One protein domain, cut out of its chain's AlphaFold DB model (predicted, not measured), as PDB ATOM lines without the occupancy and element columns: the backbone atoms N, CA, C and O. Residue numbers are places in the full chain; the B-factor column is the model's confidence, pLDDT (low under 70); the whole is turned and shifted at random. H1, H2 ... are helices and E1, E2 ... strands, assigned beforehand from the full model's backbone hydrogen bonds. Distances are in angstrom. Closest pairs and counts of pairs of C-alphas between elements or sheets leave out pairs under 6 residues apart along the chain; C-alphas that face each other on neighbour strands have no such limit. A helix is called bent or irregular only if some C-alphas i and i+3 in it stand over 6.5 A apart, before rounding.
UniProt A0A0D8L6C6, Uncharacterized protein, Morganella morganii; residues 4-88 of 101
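What this domain is: This is residues 4 to 88 of the 101 residues of an uncharacterized protein of Morganella morganii (UniProt A0A0D8L6C6). A small three-stranded sheet packs by one face on residues 36 to 51 of a long helix, H1, which runs far past the sheet and kinks near residue 11. The printed part has 85 residues, in order H1, E1, E2, E3, mixed helices and strands; the sheet, E1 E2 E3, is antiparallel. It is extended, radius of gyration of the C-alphas 20.1 A, spanning 65 by 22 by 19 A.

Where its parts are: E1 is residues 60 to 63, E2 72 to 77, and E3 82 to 87, ending at C-alpha 87 (349.591, 222.385, 376.336). H1, residues 4 to 51, 53.5 A long, begins at C-alpha 4 (361.157, 189.109, 389.270); it is irregular, C-alphas 10 and 13 being 9.2 A apart.

How they stand to each other: The strands form a meander, each the antiparallel neighbour of the one before; hairpin E1 and E2 has N 61 and O 76 within hydrogen-bond range at 3.0 A, hairpin E2 and E3 N 84 and O 75 at 2.8 A. H1 is on one face, two layers, helix over sheet, at a height over the sheet of 4.8 A, and runs along the strands, at 24 degrees to E2 on the local plane. The closest C-alphas of H1 and E2 are those of Ala 40 and Leu 73, 7.1 A. In H1, 32 of 44 O i to N i+4 pairs are within range.

The domain as a whole: The C-alphas farthest apart, of Asn 9 and Asn 53, are 65.1 A apart. The printed part has no cut and no long link. Residues 21 to 28 stand free. Confidence is under 70 in residues 23 to 33 and 65 to 71.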
ATOM      1  N   LEU A   4     359.853 188.487 389.502       88.44
ATOM      2  CA  LEU A   4     361.157 189.109 389.270       88.44
ATOM      3  C   LEU A   4     362.282 188.071 389.215       88.44
ATOM      4  O   LEU A   4     363.118 188.147 388.318       88.44
ATOM      5  N   ASP A   5     362.266 187.078 390.110       91.56
ATOM      6  CA  ASP A   5     363.259 185.994 390.104       91.56
ATOM      7  C   ASP A   5     363.157 185.156 388.827       91.56
ATOM      8  O   ASP A   5     364.174 184.819 388.224       91.56
ATOM      9  N   TYR A   6     361.933 184.853 388.381       94.19
ATOM     10  CA  TYR A   6     361.698 184.154 387.119       94.19
ATOM     11  C   TYR A   6     362.242 184.955 385.931       94.19
ATOM     12  O   TYR A   6     363.052 184.448 385.162       94.19
ATOM     13  N   VAL A   7     361.878 186.234 385.817       92.56
ATOM     14  CA  VAL A   7     362.309 187.085 384.699       92.56
ATOM     15  C   VAL A   7     363.824 187.277 384.688       92.56
ATOM     16  O   VAL A   7     364.433 187.227 383.623       92.56
ATOM     17  N   LYS A   8     364.453 187.418 385.857       93.25
ATOM     18  CA  LYS A   8     365.913 187.474 385.969       93.25
ATOM     19  C   LYS A   8     366.568 186.177 385.496       93.25
ATOM     20  O   LYS A   8     367.537 186.232 384.744       93.25
ATOM     21  N   ASN A   9     366.041 185.030 385.917       93.94
ATOM     22  CA  ASN A   9     366.620 183.725 385.595       93.94
ATOM     23  C   ASN A   9     366.389 183.319 384.132       93.94
ATOM     24  O   ASN A   9     367.236 182.646 383.553       93.94
ATOM     25  N   THR A  10     365.272 183.724 383.525       95.81
ATOM     26  CA  THR A  10     364.896 183.332 382.156       95.81
ATOM     27  C   THR A  10     365.325 184.355 381.102       95.81
ATOM     28  O   THR A  10     365.681 183.977 379.990       95.81
ATOM     29  N   HIS A  11     365.314 185.647 381.438       92.00
ATOM     30  CA  HIS A  11     365.538 186.750 380.492       92.00
ATOM     31  C   HIS A  11     366.683 187.689 380.898       92.00
ATOM     32  O   HIS A  11     366.976 188.660 380.198       92.00
ATOM     33  N   GLY A  12     367.355 187.401 382.012       94.44
ATOM     34  CA  GLY A  12     368.504 188.157 382.485       94.44
ATOM     35  C   GLY A  12     368.150 189.425 383.264       94.44
ATOM     36  O   GLY A  12     367.018 189.909 383.317       94.44
ATOM     37  N   THR A  13     369.181 190.001 383.874       91.50
ATOM     38  CA  THR A  13     369.079 191.144 384.795       91.50
ATOM     39  C   THR A  13     368.571 192.428 384.125       91.50
ATOM     40  O   THR A  13     367.959 193.281 384.773       91.50
ATOM     41  N   ALA A  14     368.794 192.584 382.815       89.62
ATOM     42  CA  ALA A  14     368.300 193.730 382.053       89.62
ATOM     43  C   ALA A  14     366.762 193.741 381.979       89.62
ATOM     44  O   ALA A  14     366.141 194.775 382.231       89.62
ATOM     45  N   ALA A  15     366.145 192.583 381.719       88.75
ATOM     46  CA  ALA A  15     364.692 192.431 381.676       88.75
ATOM     47  C   ALA A  15     364.054 192.607 383.065       88.75
ATOM     48  O   ALA A  15     363.023 193.264 383.191       88.75
ATOM     49  N   GLU A  16     364.702 192.106 384.123       92.88
ATOM     50  CA  GLU A  16     364.287 192.342 385.516       92.88
ATOM     51  C   GLU A  16     364.257 193.846 385.842       92.88
ATOM     52  O   GLU A  16     363.295 194.361 386.418       92.88
ATOM     53  N   THR A  17     365.306 194.568 385.443       87.38
ATOM     54  CA  THR A  17     365.425 196.012 385.674       87.38
ATOM     55  C   THR A  17     364.369 196.792 384.892       87.38
ATOM     56  O   THR A  17     363.774 197.726 385.431       87.38
ATOM     57  N   LEU A  18     364.097 196.398 383.646       85.19
ATOM     58  CA  LEU A  18     363.034 196.989 382.835       85.19
ATOM     59  C   LEU A  18     361.659 196.772 383.479       85.19
ATOM     60  O   LEU A  18     360.907 197.731 383.646       85.19
ATOM     61  N   LEU A  19     361.356 195.546 383.915       85.62
ATOM     62  CA  LEU A  19     360.082 195.209 384.556       85.62
ATOM     63  C   LEU A  19     359.864 195.990 385.859       85.62
ATOM     64  O   LEU A  19     358.754 196.446 386.123       85.62
ATOM     65  N   LYS A  20     360.921 196.224 386.647       83.50
ATOM     66  CA  LYS A  20     360.845 197.090 387.840       83.50
ATOM     67  C   LYS A  20     360.514 198.547 387.500       83.50
ATOM     68  O   LYS A  20     359.904 199.235 388.313       83.50
ATOM     69  N   ARG A  21     360.928 199.024 386.323       79.50
ATOM     70  CA  ARG A  21     360.805 200.434 385.909       79.50
ATOM     71  C   ARG A  21     359.591 200.716 385.025       79.50
ATOM     72  O   ARG A  21     359.219 201.877 384.868       79.50
ATOM     73  N   ILE A  22     358.940 199.681 384.491       76.69
ATOM     74  CA  ILE A  22     357.821 199.823 383.548       76.69
ATOM     75  C   ILE A  22     356.648 200.618 384.138       76.69
ATOM     76  O   ILE A  22     355.965 201.343 383.424       76.69
ATOM     77  N   ASN A  23     356.457 200.552 385.459       59.12
ATOM     78  CA  ASN A  23     355.359 201.231 386.144       59.12
ATOM     79  C   ASN A  23     355.745 202.605 386.729       59.12
ATOM     80  O   ASN A  23     354.897 203.319 387.263       59.12
ATOM     81  N   THR A  24     357.021 202.999 386.649       63.72
ATOM     82  CA  THR A  24     357.498 204.279 387.202       63.72
ATOM     83  C   THR A  24     357.045 205.467 386.346       63.72
ATOM     84  O   THR A  24     356.736 206.524 386.884       63.72
ATOM     85  N   GLY A  25     356.937 205.285 385.024       56.75
ATOM     86  CA  GLY A  25     356.400 206.307 384.116       56.75
ATOM     87  C   GLY A  25     354.887 206.511 384.270       56.75
ATOM     88  O   GLY A  25     354.425 207.638 384.419       56.75
ATOM     89  N   GLY A  26     354.110 205.422 384.319       54.94
ATOM     90  CA  GLY A  26     352.645 205.492 384.429       54.94
ATOM     91  C   GLY A  26     352.150 206.116 385.738       54.94
ATOM     92  O   GLY A  26     351.200 206.894 385.739       54.94
ATOM     93  N   SER A  27     352.831 205.840 386.853       56.50
ATOM     94  CA  SER A  27     352.498 206.419 388.162       56.50
ATOM     95  C   SER A  27     352.843 207.913 388.274       56.50
ATOM     96  O   SER A  27     352.110 208.654 388.933       56.50
ATOM     97  N   ALA A  28     353.893 208.384 387.591       56.06
ATOM     98  CA  ALA A  28     354.193 209.812 387.468       56.06
ATOM     99  C   ALA A  28     353.184 210.534 386.551       56.06
ATOM    100  O   ALA A  28     352.676 211.600 386.912       56.06
ATOM    101  N   ASN A  29     352.819 209.918 385.422       54.62
ATOM    102  CA  ASN A  29     351.864 210.477 384.457       54.62
ATOM    103  C   ASN A  29     350.434 210.546 385.013       54.62
ATOM    104  O   ASN A  29     349.709 211.501 384.746       54.62
ATOM    105  N   ALA A  30     350.046 209.614 385.889       56.06
ATOM    106  CA  ALA A  30     348.737 209.631 386.547       56.06
ATOM    107  C   ALA A  30     348.472 210.910 387.372       56.06
ATOM    108  O   ALA A  30     347.314 211.269 387.600       56.06
ATOM    109  N   LYS A  31     349.520 211.609 387.835       54.97
ATOM    110  CA  LYS A  31     349.384 212.892 388.544       54.97
ATOM    111  C   LYS A  31     349.263 214.080 387.579       54.97
ATOM    112  O   LYS A  31     348.520 215.006 387.894       54.97
ATOM    113  N   GLY A  32     349.943 214.036 386.429       58.03
ATOM    114  CA  GLY A  32     349.840 215.045 385.365       58.03
ATOM    115  C   GLY A  32     348.461 215.052 384.701       58.03
ATOM    116  O   GLY A  32     347.803 216.093 384.661       58.03
ATOM    117  N   ASN A  33     347.955 213.867 384.348       64.19
ATOM    118  CA  ASN A  33     346.685 213.714 383.629       64.19
ATOM    119  C   ASN A  33     345.466 214.238 384.403       64.19
ATOM    120  O   ASN A  33     344.483 214.654 383.801       64.19
ATOM    121  N   LYS A  34     345.492 214.259 385.744       71.00
ATOM    122  CA  LYS A  34     344.352 214.766 386.534       71.00
ATOM    123  C   LYS A  34     344.027 216.222 386.209       71.00
ATOM    124  O   LYS A  34     342.855 216.560 386.088       71.00
ATOM    125  N   TYR A  35     345.044 217.072 386.074       71.38
ATOM    126  CA  TYR A  35     344.845 218.486 385.751       71.38
ATOM    127  C   TYR A  35     344.276 218.658 384.337       71.38
ATOM    128  O   TYR A  35     343.331 219.420 384.137       71.38
ATOM    129  N   GLU A  36     344.797 217.888 383.383       73.25
ATOM    130  CA  GLU A  36     344.293 217.840 382.010       73.25
ATOM    131  C   GLU A  36     342.827 217.416 381.956       73.25
ATOM    132  O   GLU A  36     342.023 218.068 381.292       73.25
ATOM    133  N   HIS A  37     342.446 216.391 382.720       77.31
ATOM    134  CA  HIS A  37     341.060 215.943 382.805       77.31
ATOM    135  C   HIS A  37     340.132 217.016 383.390       77.31
ATOM    136  O   HIS A  37     339.056 217.243 382.839       77.31
ATOM    137  N   TYR A  38     340.537 217.720 384.456       80.50
ATOM    138  CA  TYR A  38     339.738 218.826 385.004       80.50
ATOM    139  C   TYR A  38     339.532 219.947 383.982       80.50
ATOM    140  O   TYR A  38     338.411 220.429 383.811       80.50
ATOM    141  N   PHE A  39     340.595 220.344 383.284       82.06
ATOM    142  CA  PHE A  39     340.505 221.384 382.266       82.06
ATOM    143  C   PHE A  39     339.655 220.940 381.067       82.06
ATOM    144  O   PHE A  39     338.843 221.720 380.573       82.06
ATOM    145  N   ALA A  40     339.787 219.684 380.630       82.50
ATOM    146  CA  ALA A  40     338.976 219.121 379.555       82.50
ATOM    147  C   ALA A  40     337.480 219.156 379.901       82.50
ATOM    148  O   ALA A  40     336.683 219.630 379.094       82.50
ATOM    149  N   VAL A  41     337.105 218.736 381.116       85.62
ATOM    150  CA  VAL A  41     335.712 218.797 381.593       85.62
ATOM    151  C   VAL A  41     335.203 220.239 381.615       85.62
ATOM    152  O   VAL A  41     334.132 220.511 381.078       85.62
ATOM    153  N   ALA A  42     335.981 221.177 382.162       86.00
ATOM    154  CA  ALA A  42     335.604 222.590 382.168       86.00
ATOM    155  C   ALA A  42     335.395 223.129 380.742       86.00
ATOM    156  O   ALA A  42     334.399 223.802 380.479       86.00
ATOM    157  N   LYS A  43     336.285 222.780 379.801       84.12
ATOM    158  CA  LYS A  43     336.178 223.207 378.403       84.12
ATOM    159  C   LYS A  43     334.961 222.605 377.701       84.12
ATOM    160  O   LYS A  43     334.295 223.332 376.970       84.12
ATOM    161  N   ILE A  44     334.646 221.330 377.943       86.75
ATOM    162  CA  ILE A  44     333.423 220.681 377.443       86.75
ATOM    163  C   ILE A  44     332.188 221.439 377.937       86.75
ATOM    164  O   ILE A  44     331.325 221.778 377.132       86.75
ATOM    165  N   CYS A  45     332.120 221.762 379.233       87.81
ATOM    166  CA  CYS A  45     331.006 222.526 379.792       87.81
ATOM    167  C   CYS A  45     330.886 223.924 379.171       87.81
ATOM    168  O   CYS A  45     329.777 224.345 378.850       87.81
ATOM    169  N   SER A  46     332.004 224.632 378.963       86.25
ATOM    170  CA  SER A  46     331.996 225.940 378.292       86.25
ATOM    171  C   SER A  46     331.491 225.847 376.853       86.25
ATOM    172  O   SER A  46     330.639 226.636 376.461       86.25
ATOM    173  N   VAL A  47     331.968 224.861 376.086       85.75
ATOM    174  CA  VAL A  47     331.519 224.636 374.705       85.75
ATOM    175  C   VAL A  47     330.034 224.295 374.672       85.75
ATOM    176  O   VAL A  47     329.287 224.917 373.927       85.75
ATOM    177  N   ALA A  48     329.575 223.376 375.524       85.00
ATOM    178  CA  ALA A  48     328.159 223.034 375.609       85.00
ATOM    179  C   ALA A  48     327.301 224.271 375.924       85.00
ATOM    180  O   ALA A  48     326.287 224.486 375.268       85.00
ATOM    181  N   ALA A  49     327.725 225.117 376.868       85.31
ATOM    182  CA  ALA A  49     327.019 226.351 377.207       85.31
ATOM    183  C   ALA A  49     326.939 227.341 376.030       85.31
ATOM    184  O   ALA A  49     325.886 227.938 375.803       85.31
ATOM    185  N   GLU A  50     328.021 227.492 375.261       81.31
ATOM    186  CA  GLU A  50     328.052 228.325 374.050       81.31
ATOM    187  C   GLU A  50     327.152 227.750 372.940       81.31
ATOM    188  O   GLU A  50     326.457 228.503 372.251       81.31
ATOM    189  N   SER A  51     327.111 226.423 372.802       81.19
ATOM    190  CA  SER A  51     326.363 225.724 371.755       81.19
ATOM    191  C   SER A  51     324.857 225.608 372.007       81.19
ATOM    192  O   SER A  51     324.107 225.436 371.044       81.19
ATOM    193  N   ILE A  52     324.385 225.732 373.256       77.69
ATOM    194  CA  ILE A  52     322.951 225.636 373.612       77.69
ATOM    195  C   ILE A  52     322.096 226.622 372.805       77.69
ATOM    196  O   ILE A  52     321.008 226.271 372.355       77.69
ATOM    197  N   ASN A  53     322.593 227.839 372.580       72.25
ATOM    198  CA  ASN A  53     321.825 228.886 371.900       72.25
ATOM    199  C   ASN A  53     321.752 228.700 370.375       72.25
ATOM    200  O   ASN A  53     320.885 229.286 369.732       72.25
ATOM    201  N   PHE A  54     322.649 227.898 369.794       74.50
ATOM    202  CA  PHE A  54     322.798 227.745 368.340       74.50
ATOM    203  C   PHE A  54     322.595 226.304 367.850       74.50
ATOM    204  O   PHE A  54     322.702 226.055 366.653       74.50
ATOM    205  N   ASN A  55     322.300 225.368 368.762       77.00
ATOM    206  CA  ASN A  55     322.106 223.940 368.498       77.00
ATOM    207  C   ASN A  55     323.214 223.326 367.616       77.00
ATOM    208  O   ASN A  55     322.950 222.521 366.728       77.00
ATOM    209  N   ASN A  56     324.461 223.748 367.840       83.31
ATOM    210  CA  ASN A  56     325.603 223.467 366.966       83.31
ATOM    211  C   ASN A  56     326.683 222.623 367.658       83.31
ATOM    212  O   ASN A  56     327.863 222.751 367.342       83.31
ATOM    213  N   ILE A  57     326.298 221.786 368.623       80.69
ATOM    214  CA  ILE A  57     327.251 221.039 369.454       80.69
ATOM    215  C   ILE A  57     328.183 220.144 368.619       80.69
ATOM    216  O   ILE A  57     329.370 220.049 368.917       80.69
ATOM    217  N   ASP A  58     327.676 219.599 367.508       84.06
ATOM    218  CA  ASP A  58     328.425 218.742 366.580       84.06
ATOM    219  C   ASP A  58     329.524 219.492 365.801       84.06
ATOM    220  O   ASP A  58     330.397 218.874 365.195       84.06
ATOM    221  N   ASN A  59     329.526 220.830 365.835       86.12
ATOM    222  CA  ASN A  59     330.567 221.666 365.229       86.12
ATOM    223  C   ASN A  59     331.867 221.697 366.053       86.12
ATOM    224  O   ASN A  59     332.887 222.231 365.608       86.12
ATOM    225  N   HIS A  60     331.838 221.160 367.274       85.69
ATOM    226  CA  HIS A  60     332.935 221.239 368.225       85.69
ATOM    227  C   HIS A  60     333.497 219.850 368.529       85.69
ATOM    228  O   HIS A  60     332.783 218.954 368.971       85.69
ATOM    229  N   ILE A  61     334.807 219.679 368.348       86.06
ATOM    230  CA  ILE A  61     335.507 218.419 368.635       86.06
ATOM    231  C   ILE A  61     336.579 218.685 369.690       86.06
ATOM    232  O   ILE A  61     337.417 219.572 369.522       86.06
ATOM    233  N   ILE A  62     336.568 217.903 370.771       85.31
ATOM    234  CA  ILE A  62     337.577 217.948 371.835       85.31
ATOM    235  C   ILE A  62     338.246 216.577 371.926       85.31
ATOM    236  O   ILE A  62     337.574 215.566 372.118       85.31
ATOM    237  N   LEU A  63     339.573 216.545 371.810       82.06
ATOM    238  CA  LEU A  63     340.381 215.331 371.912       82.06
ATOM    239  C   LEU A  63     341.395 215.485 373.044       82.06
ATOM    240  O   LEU A  63     342.179 216.433 373.055       82.06
ATOM    241  N   SER A  64     341.395 214.529 373.974       71.62
ATOM    242  CA  SER A  64     342.395 214.446 375.051       71.62
ATOM    243  C   SER A  64     343.733 213.873 374.576       71.62
ATOM    244  O   SER A  64     344.714 213.972 375.302       71.62
ATOM    245  N   GLN A  65     343.757 213.237 373.400       67.94
ATOM    246  CA  GLN A  65     344.948 212.728 372.723       67.94
ATOM    247  C   GLN A  65     344.705 212.786 371.213       67.94
ATOM    248  O   GLN A  65     343.640 212.375 370.743       67.94
ATOM    249  N   ALA A  66     345.672 213.293 370.453       69.25
ATOM    250  CA  ALA A  66     345.620 213.307 368.993       69.25
ATOM    251  C   ALA A  66     346.961 212.856 368.406       69.25
ATOM    252  O   ALA A  66     348.009 212.970 369.043       69.25
ATOM    253  N   GLU A  67     346.940 212.347 367.175       68.12
ATOM    254  CA  GLU A  67     348.158 211.945 366.472       68.12
ATOM    255  C   GLU A  67     349.125 213.137 366.354       68.12
ATOM    256  O   GLU A  67     348.741 214.229 365.930       68.12
ATOM    257  N   GLY A  68     350.368 212.949 366.808       61.88
ATOM    258  CA  GLY A  68     351.382 214.007 366.895       61.88
ATOM    259  C   GLY A  68     351.273 214.945 368.109       61.88
ATOM    260  O   GLY A  68     352.163 215.770 368.301       61.88
ATOM    261  N   PHE A  69     350.240 214.806 368.949       57.28
ATOM    262  CA  PHE A  69     349.980 215.647 370.126       57.28
ATOM    263  C   PHE A  69     349.593 214.775 371.329       57.28
ATOM    264  O   PHE A  69     348.429 214.679 371.724       57.28
ATOM    265  N   ILE A  70     350.598 214.094 371.877       58.53
ATOM    266  CA  ILE A  70     350.489 213.326 373.121       58.53
ATOM    267  C   ILE A  70     350.622 214.328 374.286       58.53
ATOM    268  O   ILE A  70     351.534 215.150 374.261       58.53
ATOM    269  N   ASP A  71     349.709 214.268 375.261       62.22
ATOM    270  CA  ASP A  71     349.606 215.151 376.448       62.22
ATOM    271  C   ASP A  71     349.127 216.602 376.194       62.22
ATOM    272  O   ASP A  71     349.220 217.461 377.071       62.22
ATOM    273  N   ASP A  72     348.580 216.908 375.012       71.38
ATOM    274  CA  ASP A  72     347.964 218.211 374.735       71.38
ATOM    275  C   ASP A  72     346.442 218.051 374.508       71.38
ATOM    276  O   ASP A  72     345.990 217.116 373.842       71.38
ATOM    277  N   LEU A  73     345.632 218.993 375.013       81.44
ATOM    278  CA  LEU A  73     344.198 219.040 374.702       81.44
ATOM    279  C   LEU A  73     344.007 219.706 373.335       81.44
ATOM    280  O   LEU A  73     344.346 220.880 373.156       81.44
ATOM    281  N   CYS A  74     343.432 218.987 372.376       84.38
ATOM    282  CA  CYS A  74     343.087 219.541 371.070       84.38
ATOM    283  C   CYS A  74     341.610 219.930 371.021       84.38
ATOM    284  O   CYS A  74     340.734 219.112 371.299       84.38
ATOM    285  N   TYR A  75     341.342 221.163 370.606       86.00
ATOM    286  CA  TYR A  75     340.003 221.692 370.381       86.00
ATOM    287  C   TYR A  75     339.867 222.166 368.935       86.00
ATOM    288  O   TYR A  75     340.692 222.946 368.460       86.00
ATOM    289  N   THR A  76     338.824 221.712 368.250       87.44
ATOM    290  CA  THR A  76     338.557 222.038 366.848       87.44
ATOM    291  C   THR A  76     337.153 222.609 366.698       87.44
ATOM    292  O   THR A  76     336.206 222.068 367.270       87.44
ATOM    293  N   ILE A  77     337.026 223.663 365.890       87.44
ATOM    294  CA  ILE A  77     335.751 224.212 365.410       87.44
ATOM    295  C   ILE A  77     335.674 223.933 363.906       87.44
ATOM    296  O   ILE A  77     336.470 224.483 363.135       87.44
ATOM    297  N   VAL A  78     334.752 223.065 363.490       86.50
ATOM    298  CA  VAL A  78     334.728 222.492 362.132       86.50
ATOM    299  C   VAL A  78     334.444 223.561 361.076       86.50
ATOM    300  O   VAL A  78     335.225 223.711 360.134       86.50
ATOM    301  N   ASP A  79     333.405 224.371 361.269       86.19
ATOM    302  CA  ASP A  79     332.980 225.387 360.295       86.19
ATOM    303  C   ASP A  79     334.029 226.481 360.074       86.19
ATOM    304  O   ASP A  79     334.172 227.017 358.974       86.19
ATOM    305  N   LYS A  80     334.794 226.800 361.123       84.94
ATOM    306  CA  LYS A  80     335.863 227.803 361.062       84.94
ATOM    307  C   LYS A  80     337.187 227.232 360.562       84.94
ATOM    308  O   LYS A  80     338.096 228.000 360.263       84.94
ATOM    309  N   LYS A  81     337.310 225.900 360.468       85.75
ATOM    310  CA  LYS A  81     338.578 225.192 360.211       85.75
ATOM    311  C   LYS A  81     339.684 225.612 361.185       85.75
ATOM    312  O   LYS A  81     340.864 225.642 360.836       85.75
ATOM    313  N   GLU A  82     339.297 225.932 362.415       87.06
ATOM    314  CA  GLU A  82     340.205 226.371 363.469       87.06
ATOM    315  C   GLU A  82     340.525 225.195 364.387       87.06
ATOM    316  O   GLU A  82     339.622 224.538 364.909       87.06
ATOM    317  N   LYS A  83     341.820 224.944 364.606       86.00
ATOM    318  CA  LYS A  83     342.316 223.972 365.581       86.00
ATOM    319  C   LYS A  83     343.227 224.680 366.572       86.00
ATOM    320  O   LYS A  83     344.213 225.304 366.184       86.00
ATOM    321  N   VAL A  84     342.912 224.541 367.851       84.94
ATOM    322  CA  VAL A  84     343.702 225.057 368.963       84.94
ATOM    323  C   VAL A  84     344.239 223.877 369.757       84.94
ATOM    324  O   VAL A  84     343.485 223.007 370.189       84.94
ATOM    325  N   THR A  85     345.550 223.862 369.967       82.44
ATOM    326  CA  THR A  85     346.216 222.882 370.824       82.44
ATOM    327  C   THR A  85     346.631 223.571 372.114       82.44
ATOM    328  O   THR A  85     347.340 224.578 372.086       82.44
ATOM    329  N   ILE A  86     346.179 223.041 373.246       79.94
ATOM    330  CA  ILE A  86     346.443 223.594 374.570       79.94
ATOM    331  C   ILE A  86     347.380 222.640 375.297       79.94
ATOM    332  O   ILE A  86     346.987 221.539 375.682       79.94
ATOM    333  N   ARG A  87     348.616 223.095 375.512       77.56
ATOM    334  CA  ARG A  87     349.591 222.385 376.336       77.56
ATOM    335  C   ARG A  87     349.360 222.703 377.800       77.56
ATOM    336  O   ARG A  87     349.622 223.821 378.247       77.56
ATOM    337  N   LEU A  88     348.895 221.714 378.549       71.44
ATOM    338  CA  LEU A  88     348.641 221.858 379.974       71.44
ATOM    339  C   LEU A  88     349.826 221.280 380.737       71.44
ATOM    340  O   LEU A  88     350.146 220.104 380.645       71.44
TER     341      LEU A  88